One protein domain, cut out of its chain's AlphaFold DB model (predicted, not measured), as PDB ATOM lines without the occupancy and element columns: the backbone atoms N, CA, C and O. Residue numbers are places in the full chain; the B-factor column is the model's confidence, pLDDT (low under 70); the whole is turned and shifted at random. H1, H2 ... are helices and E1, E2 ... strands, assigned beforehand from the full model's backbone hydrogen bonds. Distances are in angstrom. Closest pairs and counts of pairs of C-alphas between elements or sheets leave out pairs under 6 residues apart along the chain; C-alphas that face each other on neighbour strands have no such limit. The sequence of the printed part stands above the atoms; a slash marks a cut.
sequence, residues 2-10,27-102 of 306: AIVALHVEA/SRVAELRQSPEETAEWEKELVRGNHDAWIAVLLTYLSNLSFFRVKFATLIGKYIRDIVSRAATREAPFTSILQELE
ATOM      1  N   ALA A   2       0.802  45.304  67.483       54.94
ATOM      2  CA  ALA A   2       1.918  44.399  67.201       54.94
ATOM      3  C   ALA A   2       2.945  45.113  66.309       54.94
ATOM      4  O   ALA A   2       2.577  45.633  65.260       54.94
ATOM      5  N   ILE A   3       4.200  45.151  66.753       63.16
ATOM      6  CA  ILE A   3       5.332  45.668  65.979       63.16
ATOM      7  C   ILE A   3       5.662  44.639  64.896       63.16
ATOM      8  O   ILE A   3       5.833  43.459  65.211       63.16
ATOM      9  N   VAL A   4       5.727  45.067  63.634       75.12
ATOM     10  CA  VAL A   4       6.086  44.194  62.511       75.12
ATOM     11  C   VAL A   4       7.483  44.561  62.021       75.12
ATOM     12  O   VAL A   4       7.751  45.714  61.694       75.12
ATOM     13  N   ALA A   5       8.359  43.562  61.956       76.50
ATOM     14  CA  ALA A   5       9.695  43.665  61.383       76.50
ATOM     15  C   ALA A   5       9.752  42.841  60.092       76.50
ATOM     16  O   ALA A   5       9.361  41.672  60.094       76.50
ATOM     17  N   LEU A   6      10.250  43.433  59.003       76.44
ATOM     18  CA  LEU A   6      10.448  42.739  57.731       76.44
ATOM     19  C   LEU A   6      11.944  42.567  57.467       76.44
ATOM     20  O   LEU A   6      12.686  43.538  57.312       76.44
ATOM     21  N   HIS A   7      12.370  41.307  57.387       76.81
ATOM     22  CA  HIS A   7      13.709  40.933  56.960       76.81
ATOM     23  C   HIS A   7      13.643  40.296  55.574       76.81
ATOM     24  O   HIS A   7      13.002  39.259  55.408       76.81
ATOM     25  N   VAL A   8      14.304  40.911  54.595       73.50
ATOM     26  CA  VAL A   8      14.374  40.402  53.225       73.50
ATOM     27  C   VAL A   8      15.777  39.868  52.949       73.50
ATOM     28  O   VAL A   8      16.767  40.607  52.952       73.50
ATOM     29  N   GLU A   9      15.845  38.568  52.676       66.88
ATOM     30  CA  GLU A   9      17.025  37.873  52.173       66.88
ATOM     31  C   GLU A   9      16.655  37.166  50.871       66.88
ATOM     32  O   GLU A   9      15.744  36.343  50.853       66.88
ATOM     33  N   ALA A  10      17.359  37.481  49.786       60.84
ATOM     34  CA  ALA A  10      17.285  36.701  48.558       60.84
ATOM     35  C   ALA A  10      18.455  35.710  48.540       60.84
ATOM     36  O   ALA A  10      19.603  36.096  48.737       60.84
ATOM     37  N   SER A  27      -6.283  43.765  42.812       85.44
ATOM     38  CA  SER A  27      -7.034  44.907  43.350       85.44
ATOM     39  C   SER A  27      -6.110  45.890  44.063       85.44
ATOM     40  O   SER A  27      -6.208  47.091  43.839       85.44
ATOM     41  N   ARG A  28      -5.154  45.377  44.846       84.81
ATOM     42  CA  ARG A  28      -4.152  46.208  45.506       84.81
ATOM     43  C   ARG A  28      -3.240  46.878  44.495       84.81
ATOM     44  O   ARG A  28      -3.016  48.070  44.612       84.81
ATOM     45  N   VAL A  29      -2.753  46.154  43.488       85.50
ATOM     46  CA  VAL A  29      -1.931  46.747  42.422       85.50
ATOM     47  C   VAL A  29      -2.678  47.896  41.745       85.50
ATOM     48  O   VAL A  29      -2.083  48.950  41.578       85.50
ATOM     49  N   ALA A  30      -3.974  47.756  41.454       83.38
ATOM     50  CA  ALA A  30      -4.780  48.837  40.886       83.38
ATOM     51  C   ALA A  30      -4.921  50.059  41.820       83.38
ATOM     52  O   ALA A  30      -4.930  51.189  41.341       83.38
ATOM     53  N   GLU A  31      -4.989  49.863  43.142       82.06
ATOM     54  CA  GLU A  31      -5.027  50.960  44.129       82.06
ATOM     55  C   GLU A  31      -3.708  51.741  44.231       82.06
ATOM     56  O   GLU A  31      -3.706  52.892  44.665       82.06
ATOM     57  N   LEU A  32      -2.581  51.126  43.866       76.94
ATOM     58  CA  LEU A  32      -1.255  51.734  43.983       76.94
ATOM     59  C   LEU A  32      -0.900  52.653  42.803       76.94
ATOM     60  O   LEU A  32       0.169  53.259  42.825       76.94
ATOM     61  N   ARG A  33      -1.732  52.718  41.754       70.50
ATOM     62  CA  ARG A  33      -1.344  53.265  40.444       70.50
ATOM     63  C   ARG A  33      -2.197  54.448  40.027       70.50
ATOM     64  O   ARG A  33      -3.369  54.552  40.378       70.50
ATOM     65  N   GLN A  34      -1.587  55.319  39.229       67.00
ATOM     66  CA  GLN A  34      -2.268  56.484  38.667       67.00
ATOM     67  C   GLN A  34      -2.748  56.237  37.229       67.00
ATOM     68  O   GLN A  34      -3.664  56.928  36.783       67.00
ATOM     69  N   SER A  35      -2.182  55.250  36.510       79.75
ATOM     70  CA  SER A  35      -2.572  54.945  35.125       79.75
ATOM     71  C   SER A  35      -2.748  53.443  34.812       79.75
ATOM     72  O   SER A  35      -2.158  52.573  35.471       79.75
ATOM     73  N   PRO A  36      -3.557  53.102  33.785       80.12
ATOM     74  CA  PRO A  36      -3.705  51.728  33.298       80.12
ATOM     75  C   PRO A  36      -2.400  51.117  32.767       80.12
ATOM     76  O   PRO A  36      -2.165  49.921  32.938       80.12
ATOM     77  N   GLU A  37      -1.542  51.923  32.142       85.19
ATOM     78  CA  GLU A  37      -0.251  51.488  31.592       85.19
ATOM     79  C   GLU A  37       0.704  51.064  32.712       85.19
ATOM     80  O   GLU A  37       1.329  50.006  32.632       85.19
ATOM     81  N   GLU A  38       0.752  51.852  33.787       85.38
ATOM     82  CA  GLU A  38       1.535  51.559  34.985       85.38
ATOM     83  C   GLU A  38       1.058  50.258  35.650       85.38
ATOM     84  O   GLU A  38       1.856  49.408  36.044       85.38
ATOM     85  N   THR A  39      -0.262  50.054  35.706       86.00
ATOM     86  CA  THR A  39      -0.872  48.822  36.230       86.00
ATOM     87  C   THR A  39      -0.447  47.601  35.412       86.00
ATOM     88  O   THR A  39      -0.017  46.596  35.979       86.00
ATOM     89  N   ALA A  40      -0.499  47.692  34.079       87.81
ATOM     90  CA  ALA A  40      -0.092  46.601  33.195       87.81
ATOM     91  C   ALA A  40       1.402  46.255  33.334       87.81
ATOM     92  O   ALA A  40       1.783  45.083  33.271       87.81
ATOM     93  N   GLU A  41       2.258  47.258  33.546       90.94
ATOM     94  CA  GLU A  41       3.686  47.052  33.785       90.94
ATOM     95  C   GLU A  41       3.949  46.320  35.109       90.94
ATOM     96  O   GLU A  41       4.721  45.359  35.139       90.94
ATOM     97  N   TRP A  42       3.280  46.727  36.190       91.06
ATOM     98  CA  TRP A  42       3.369  46.055  37.488       91.06
ATOM     99  C   TRP A  42       2.910  44.603  37.420       91.06
ATOM    100  O   TRP A  42       3.625  43.713  37.876       91.06
ATOM    101  N   GLU A  43       1.742  44.344  36.825       91.00
ATOM    102  CA  GLU A  43       1.226  42.980  36.686       91.00
ATOM    103  C   GLU A  43       2.202  42.088  35.916       91.00
ATOM    104  O   GLU A  43       2.475  40.958  36.328       91.00
ATOM    105  N   LYS A  44       2.778  42.607  34.828       91.19
ATOM    106  CA  LYS A  44       3.778  41.896  34.029       91.19
ATOM    107  C   LYS A  44       5.012  41.524  34.852       91.19
ATOM    108  O   LYS A  44       5.468  40.384  34.763       91.19
ATOM    109  N   GLU A  45       5.557  42.450  35.639       91.06
ATOM    110  CA  GLU A  45       6.750  42.184  36.451       91.06
ATOM    111  C   GLU A  45       6.456  41.277  37.658       91.06
ATOM    112  O   GLU A  45       7.260  40.397  37.971       91.06
ATOM    113  N   LEU A  46       5.275  41.378  38.269       90.50
ATOM    114  CA  LEU A  46       4.841  40.458  39.327       90.50
ATOM    115  C   LEU A  46       4.681  39.022  38.804       90.50
ATOM    116  O   LEU A  46       5.192  38.081  39.418       90.50
ATOM    117  N   VAL A  47       4.055  38.842  37.634       90.19
ATOM    118  CA  VAL A  47       3.921  37.525  36.980       90.19
ATOM    119  C   VAL A  47       5.288  36.915  36.672       90.19
ATOM    120  O   VAL A  47       5.460  35.706  36.820       90.19
ATOM    121  N   ARG A  48       6.270  37.745  36.296       88.44
ATOM    122  CA  ARG A  48       7.665  37.339  36.052       88.44
ATOM    123  C   ARG A  48       8.453  37.008  37.321       88.44
ATOM    124  O   ARG A  48       9.587  36.556  37.207       88.44
ATOM    125  N   GLY A  49       7.887  37.241  38.506       84.75
ATOM    126  CA  GLY A  49       8.577  37.007  39.774       84.75
ATOM    127  C   GLY A  49       9.616  38.074  40.114       84.75
ATOM    128  O   GLY A  49      10.598  37.781  40.786       84.75
ATOM    129  N   ASN A  50       9.427  39.314  39.656       87.69
ATOM    130  CA  ASN A  50      10.328  40.414  39.984       87.69
ATOM    131  C   ASN A  50      10.289  40.723  41.498       87.69
ATOM    132  O   ASN A  50       9.273  41.194  42.013       87.69
ATOM    133  N   HIS A  51      11.391  40.459  42.209       85.81
ATOM    134  CA  HIS A  51      11.488  40.639  43.662       85.81
ATOM    135  C   HIS A  51      11.189  42.073  44.113       85.81
ATOM    136  O   HIS A  51      10.467  42.252  45.088       85.81
ATOM    137  N   ASP A  52      11.699  43.082  43.398       89.06
ATOM    138  CA  ASP A  52      11.464  44.500  43.702       89.06
ATOM    139  C   ASP A  52       9.961  44.815  43.654       89.06
ATOM    140  O   ASP A  52       9.410  45.347  44.617       89.06
ATOM    141  N   ALA A  53       9.255  44.370  42.607       90.62
ATOM    142  CA  ALA A  53       7.801  44.537  42.505       90.62
ATOM    143  C   ALA A  53       7.048  43.829  43.648       90.62
ATOM    144  O   ALA A  53       6.154  44.412  44.266       90.62
ATOM    145  N   TRP A  54       7.418  42.584  43.963       89.38
ATOM    146  CA  TRP A  54       6.774  41.805  45.026       89.38
ATOM    147  C   TRP A  54       6.989  42.406  46.418       89.38
ATOM    148  O   TRP A  54       6.036  42.522  47.190       89.38
ATOM    149  N   ILE A  55       8.216  42.826  46.735       89.06
ATOM    150  CA  ILE A  55       8.530  43.502  47.998       89.06
ATOM    151  C   ILE A  55       7.767  44.824  48.073       89.06
ATOM    152  O   ILE A  55       7.178  45.127  49.106       89.06
ATOM    153  N   ALA A  56       7.713  45.587  46.983       90.38
ATOM    154  CA  ALA A  56       7.001  46.855  46.946       90.38
ATOM    155  C   ALA A  56       5.495  46.684  47.217       90.38
ATOM    156  O   ALA A  56       4.937  47.427  48.023       90.38
ATOM    157  N   VAL A  57       4.846  45.660  46.644       89.94
ATOM    158  CA  VAL A  57       3.462  45.301  47.011       89.94
ATOM    159  C   VAL A  57       3.370  44.943  48.496       89.94
ATOM    160  O   VAL A  57       2.483  45.450  49.188       89.94
ATOM    161  N   LEU A  58       4.284  44.113  49.009       88.94
ATOM    162  CA  LEU A  58       4.293  43.689  50.412       88.94
ATOM    163  C   LEU A  58       4.379  44.881  51.376       88.94
ATOM    164  O   LEU A  58       3.599  44.936  52.325       88.94
ATOM    165  N   LEU A  59       5.246  45.863  51.109       88.62
ATOM    166  CA  LEU A  59       5.375  47.078  51.928       88.62
ATOM    167  C   LEU A  59       4.040  47.819  52.081       88.62
ATOM    168  O   LEU A  59       3.780  48.416  53.122       88.62
ATOM    169  N   THR A  60       3.155  47.728  51.088       88.00
ATOM    170  CA  THR A  60       1.852  48.403  51.136       88.00
ATOM    171  C   THR A  60       0.841  47.703  52.038       88.00
ATOM    172  O   THR A  60      -0.127  48.334  52.454       88.00
ATOM    173  N   TYR A  61       1.038  46.422  52.352       86.81
ATOM    174  CA  TYR A  61       0.190  45.680  53.289       86.81
ATOM    175  C   TYR A  61       0.650  45.828  54.744       86.81
ATOM    176  O   TYR A  61      -0.111  45.534  55.666       86.81
ATOM    177  N   LEU A  62       1.883  46.289  54.966       85.56
ATOM    178  CA  LEU A  62       2.513  46.368  56.281       85.56
ATOM    179  C   LEU A  62       2.458  47.801  56.833       85.56
ATOM    180  O   LEU A  62       3.479  48.465  56.982       85.56
ATOM    181  N   SER A  63       1.261  48.287  57.167       79.25
ATOM    182  CA  SER A  63       1.072  49.657  57.682       79.25
ATOM    183  C   SER A  63       1.777  49.939  59.018       79.25
ATOM    184  O   SER A  63       2.110  51.083  59.297       79.25
ATOM    185  N   ASN A  64       2.055  48.903  59.818       83.38
ATOM    186  CA  ASN A  64       2.764  49.005  61.103       83.38
ATOM    187  C   ASN A  64       4.227  48.528  61.012       83.38
ATOM    188  O   ASN A  64       4.772  48.011  61.992       83.38
ATOM    189  N   LEU A  65       4.833  48.597  59.823       86.25
ATOM    190  CA  LEU A  65       6.227  48.212  59.634       86.25
ATOM    191  C   LEU A  65       7.142  49.212  60.344       86.25
ATOM    192  O   LEU A  65       7.199  50.372  59.947       86.25
ATOM    193  N   SER A  66       7.877  48.744  61.354       87.06
ATOM    194  CA  SER A  66       8.807  49.587  62.113       87.06
ATOM    195  C   SER A  66      10.274  49.354  61.760       87.06
ATOM    196  O   SER A  66      11.125  50.172  62.085       87.06
ATOM    197  N   PHE A  67      10.584  48.231  61.105       84.94
ATOM    198  CA  PHE A  67      11.944  47.874  60.712       84.94
ATOM    199  C   PHE A  67      11.972  47.204  59.348       84.94
ATOM    200  O   PHE A  67      11.251  46.231  59.108       84.94
ATOM    201  N   PHE A  68      12.855  47.704  58.487       86.31
ATOM    202  CA  PHE A  68      13.070  47.188  57.147       86.31
ATOM    203  C   PHE A  68      14.556  46.929  56.937       86.31
ATOM    204  O   PHE A  68      15.371  47.855  56.899       86.31
ATOM    205  N   ARG A  69      14.901  45.644  56.797       85.06
ATOM    206  CA  ARG A  69      16.264  45.215  56.489       85.06
ATOM    207  C   ARG A  69      16.317  44.466  55.171       85.06
ATOM    208  O   ARG A  69      15.660  43.434  55.022       85.06
ATOM    209  N   VAL A  70      17.178  44.931  54.276       82.00
ATOM    210  CA  VAL A  70      17.432  44.331  52.968       82.00
ATOM    211  C   VAL A  70      18.902  43.950  52.869       82.00
ATOM    212  O   VAL A  70      19.787  44.798  52.956       82.00
ATOM    213  N   LYS A  71      19.178  42.657  52.678       75.12
ATOM    214  CA  LYS A  71      20.559  42.145  52.588       75.12
ATOM    215  C   LYS A  71      21.294  42.476  51.288       75.12
ATOM    216  O   LYS A  71      22.501  42.268  51.243       75.12
ATOM    217  N   PHE A  72      20.572  42.919  50.264       73.69
ATOM    218  CA  PHE A  72      21.119  43.314  48.969       73.69
ATOM    219  C   PHE A  72      20.497  44.642  48.547       73.69
ATOM    220  O   PHE A  72      19.324  44.681  48.184       73.69
ATOM    221  N   ALA A  73      21.273  45.725  48.583       70.00
ATOM    222  CA  ALA A  73      20.830  47.062  48.179       70.00
ATOM    223  C   ALA A  73      20.216  47.079  46.766       70.00
ATOM    224  O   ALA A  73      19.250  47.794  46.526       70.00
ATOM    225  N   THR A  74      20.686  46.209  45.866       72.25
ATOM    226  CA  THR A  74      20.137  46.025  44.512       72.25
ATOM    227  C   THR A  74      18.684  45.551  44.465       72.25
ATOM    228  O   THR A  74      18.041  45.683  43.427       72.25
ATOM    229  N   LEU A  75      18.143  45.015  45.565       75.81
ATOM    230  CA  LEU A  75      16.718  44.691  45.667       75.81
ATOM    231  C   LEU A  75      15.849  45.946  45.788       75.81
ATOM    232  O   LEU A  75      14.652  45.856  45.534       75.81
ATOM    233  N   ILE A  76      16.425  47.096  46.157       83.00
ATOM    234  CA  ILE A  76      15.743  48.392  46.176       83.00
ATOM    235  C   ILE A  76      15.761  48.967  44.759       83.00
ATOM    236  O   ILE A  76      16.590  49.798  44.392       83.00
ATOM    237  N   GLY A  77      14.844  48.464  43.940       85.75
ATOM    238  CA  GLY A  77      14.683  48.874  42.557       85.75
ATOM    239  C   GLY A  77      13.663  49.996  42.395       85.75
ATOM    240  O   GLY A  77      13.348  50.759  43.313       85.75
ATOM    241  N   LYS A  78      13.156  50.141  41.169       87.69
ATOM    242  CA  LYS A  78      12.219  51.215  40.817       87.69
ATOM    243  C   LYS A  78      10.896  51.109  41.583       87.69
ATOM    244  O   LYS A  78      10.328  52.136  41.932       87.69
ATOM    245  N   TYR A  79      10.416  49.897  41.852       89.62
ATOM    246  CA  TYR A  79       9.096  49.672  42.425       89.62
ATOM    247  C   TYR A  79       9.074  49.970  43.918       89.62
ATOM    248  O   TYR A  79       8.181  50.678  44.381       89.62
ATOM    249  N   ILE A  80      10.077  49.500  44.669       90.81
ATOM    250  CA  ILE A  80      10.220  49.868  46.079       90.81
ATOM    251  C   ILE A  80      10.424  51.379  46.199       90.81
ATOM    252  O   ILE A  80       9.736  52.020  46.993       90.81
ATOM    253  N   ARG A  81      11.320  51.968  45.391       88.75
ATOM    254  CA  ARG A  81      11.584  53.415  45.432       88.75
ATOM    255  C   ARG A  81      10.341  54.249  45.139       88.75
ATOM    256  O   ARG A  81      10.129  55.239  45.829       88.75
ATOM    257  N   ASP A  82       9.511  53.847  44.181       88.31
ATOM    258  CA  ASP A  82       8.249  54.528  43.875       88.31
ATOM    259  C   ASP A  82       7.274  54.490  45.065       88.31
ATOM    260  O   ASP A  82       6.816  55.540  45.514       88.31
ATOM    261  N   ILE A  83       7.026  53.313  45.656       89.56
ATOM    262  CA  ILE A  83       6.136  53.181  46.826       89.56
ATOM    263  C   ILE A  83       6.627  54.031  47.999       89.56
ATOM    264  O   ILE A  83       5.841  54.724  48.646       89.56
ATOM    265  N   VAL A  84       7.927  53.975  48.285       90.25
ATOM    266  CA  VAL A  84       8.518  54.699  49.412       90.25
ATOM    267  C   VAL A  84       8.521  56.201  49.136       90.25
ATOM    268  O   VAL A  84       8.250  56.973  50.048       90.25
ATOM    269  N   SER A  85       8.751  56.627  47.889       89.25
ATOM    270  CA  SER A  85       8.698  58.040  47.494       89.25
ATOM    271  C   SER A  85       7.306  58.615  47.738       89.25
ATOM    272  O   SER A  85       7.163  59.629  48.417       89.25
ATOM    273  N   ARG A  86       6.260  57.905  47.300       88.25
ATOM    274  CA  ARG A  86       4.863  58.293  47.543       88.25
ATOM    275  C   ARG A  86       4.499  58.306  49.026       88.25
ATOM    276  O   ARG A  86       3.752  59.173  49.475       88.25
ATOM    277  N   ALA A  87       5.041  57.369  49.805       89.25
ATOM    278  CA  ALA A  87       4.871  57.355  51.257       89.25
ATOM    279  C   ALA A  87       5.568  58.551  51.934       89.25
ATOM    280  O   ALA A  87       4.987  59.182  52.822       89.25
ATOM    281  N   ALA A  88       6.777  58.903  51.490       87.94
ATOM    282  CA  ALA A  88       7.542  60.044  51.988       87.94
ATOM    283  C   ALA A  88       6.865  61.383  51.654       87.94
ATOM    284  O   ALA A  88       6.761  62.255  52.518       87.94
ATOM    285  N   THR A  89       6.312  61.524  50.444       86.75
ATOM    286  CA  THR A  89       5.553  62.713  50.015       86.75
ATOM    287  C   THR A  89       4.106  62.731  50.513       86.75
ATOM    288  O   THR A  89       3.405  63.727  50.324       86.75
ATOM    289  N   ARG A  90       3.658  61.668  51.199       85.25
ATOM    290  CA  ARG A  90       2.287  61.497  51.712       85.25
ATOM    291  C   ARG A  90       1.220  61.595  50.618       85.25
ATOM    292  O   ARG A  90       0.126  62.111  50.851       85.25
ATOM    293  N   GLU A  91       1.523  61.082  49.432       85.69
ATOM    294  CA  GLU A  91       0.548  60.938  48.355       85.69
ATOM    295  C   GLU A  91      -0.575  59.981  48.794       85.69
ATOM    296  O   GLU A  91      -0.322  58.977  49.456       85.69
ATOM    297  N   ALA A  92      -1.837  60.253  48.457       79.94
ATOM    298  CA  ALA A  92      -2.915  59.295  48.708       79.94
ATOM    299  C   ALA A  92      -2.833  58.126  47.699       79.94
ATOM    300  O   ALA A  92      -2.636  58.397  46.518       79.94
ATOM    301  N   PRO A  93      -3.020  56.849  48.102       78.44
ATOM    302  CA  PRO A  93      -3.429  56.348  49.425       78.44
ATOM    303  C   PRO A  93      -2.270  55.991  50.389       78.44
ATOM    304  O   PRO A  93      -2.484  55.314  51.396       78.44
ATOM    305  N   PHE A  94      -1.044  56.437  50.118       82.56
ATOM    306  CA  PHE A  94       0.190  56.082  50.834       82.56
ATOM    307  C   PHE A  94       0.421  56.814  52.161       82.56
ATOM    308  O   PHE A  94       1.409  56.557  52.844       82.56
ATOM    309  N   THR A  95      -0.504  57.675  52.582       79.31
ATOM    310  CA  THR A  95      -0.390  58.505  53.796       79.31
ATOM    311  C   THR A  95      -0.197  57.723  55.099       79.31
ATOM    312  O   THR A  95       0.297  58.284  56.072       79.31
ATOM    313  N   SER A  96      -0.595  56.449  55.136       80.12
ATOM    314  CA  SER A  96      -0.486  55.570  56.313       80.12
ATOM    315  C   SER A  96       0.607  54.504  56.194       80.12
ATOM    316  O   SER A  96       0.809  53.722  57.119       80.12
ATOM    317  N   ILE A  97       1.309  54.449  55.062       84.44
ATOM    318  CA  ILE A  97       2.287  53.405  54.756       84.44
ATOM    319  C   ILE A  97       3.675  53.882  55.211       84.44
ATOM    320  O   ILE A  97       4.022  55.047  55.018       84.44
ATOM    321  N   LEU A  98       4.451  52.992  55.847       84.00
ATOM    322  CA  LEU A  98       5.835  53.226  56.314       84.00
ATOM    323  C   LEU A  98       6.025  54.399  57.298       84.00
ATOM    324  O   LEU A  98       7.145  54.865  57.488       84.00
ATOM    325  N   GLN A  99       4.955  54.870  57.942       84.38
ATOM    326  CA  GLN A  99       5.024  56.030  58.841       84.38
ATOM    327  C   GLN A  99       5.727  55.738  60.173       84.38
ATOM    328  O   GLN A  99       6.073  56.687  60.861       84.38
ATOM    329  N   GLU A 100       5.924  54.464  60.518       84.94
ATOM    330  CA  GLU A 100       6.547  54.005  61.771       84.94
ATOM    331  C   GLU A 100       7.967  53.446  61.558       84.94
ATOM    332  O   GLU A 100       8.554  52.871  62.472       84.94
ATOM    333  N   LEU A 101       8.520  53.552  60.342       85.12
ATOM    334  CA  LEU A 101       9.800  52.939  59.988       85.12
ATOM    335  C   LEU A 101      10.981  53.716  60.604       85.12
ATOM    336  O   LEU A 101      11.178  54.889  60.283       85.12
ATOM    337  N   GLU A 102      11.766  53.071  61.474       80.25
ATOM    338  CA  GLU A 102      12.836  53.703  62.277       80.25
ATOM    339  C   GLU A 102      13.862  52.663  62.779       80.25
ATOM    340  O   GLU A 102      14.250  52.674  63.943       80.25
TER     341      GLU A 102
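What this domain is: This is residues 2 to 10 and 27 to 102 of the 306 residues of an uncharacterized protein of Aspergillus uvarum CBS 121591 (UniProt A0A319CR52). H3 lies in the middle with H4 alongside; H2, with H1 on it, is to one side, and parallel strands E1 and E2 to the other. The printed part, 85 residues with E1, H1, H2, H3, E2, H4 in order, is mixed. It is compact: radius of gyration of the C-alphas 12.5 A, spans 34 by 29 by 20 A.

Where its parts are: E1, residues 4 to 8, begins at C-alpha 4 (6.086, 44.194, 62.511). H1 is residues 27 to 31, H2 36 to 47, 16.5 A, H3 51 to 61, 15.7 A, E2 65 to 70. H4, 78 to 88, ends at C-alpha 88 (7.542, 60.044, 51.988).

How they stand to each other: In parallel E1 and E2, N 8 and O 69 are within hydrogen-bond range, 2.9 A. H3 touches H4, closest C-alphas Ala 56 and Ile 80, 4.5 A. H2 touches H3 with residues 42 to 46 alone, and H1 touches H2. Every O i to N i+4 pair is within range in H1, H2 and H4; 5 of 7 in H3.

The domain as a whole: Across the cut, C-alphas 10 and 27 are 26.2 A apart. Residues 2 to 3, 9 to 10 and 34 have pLDDT under 70.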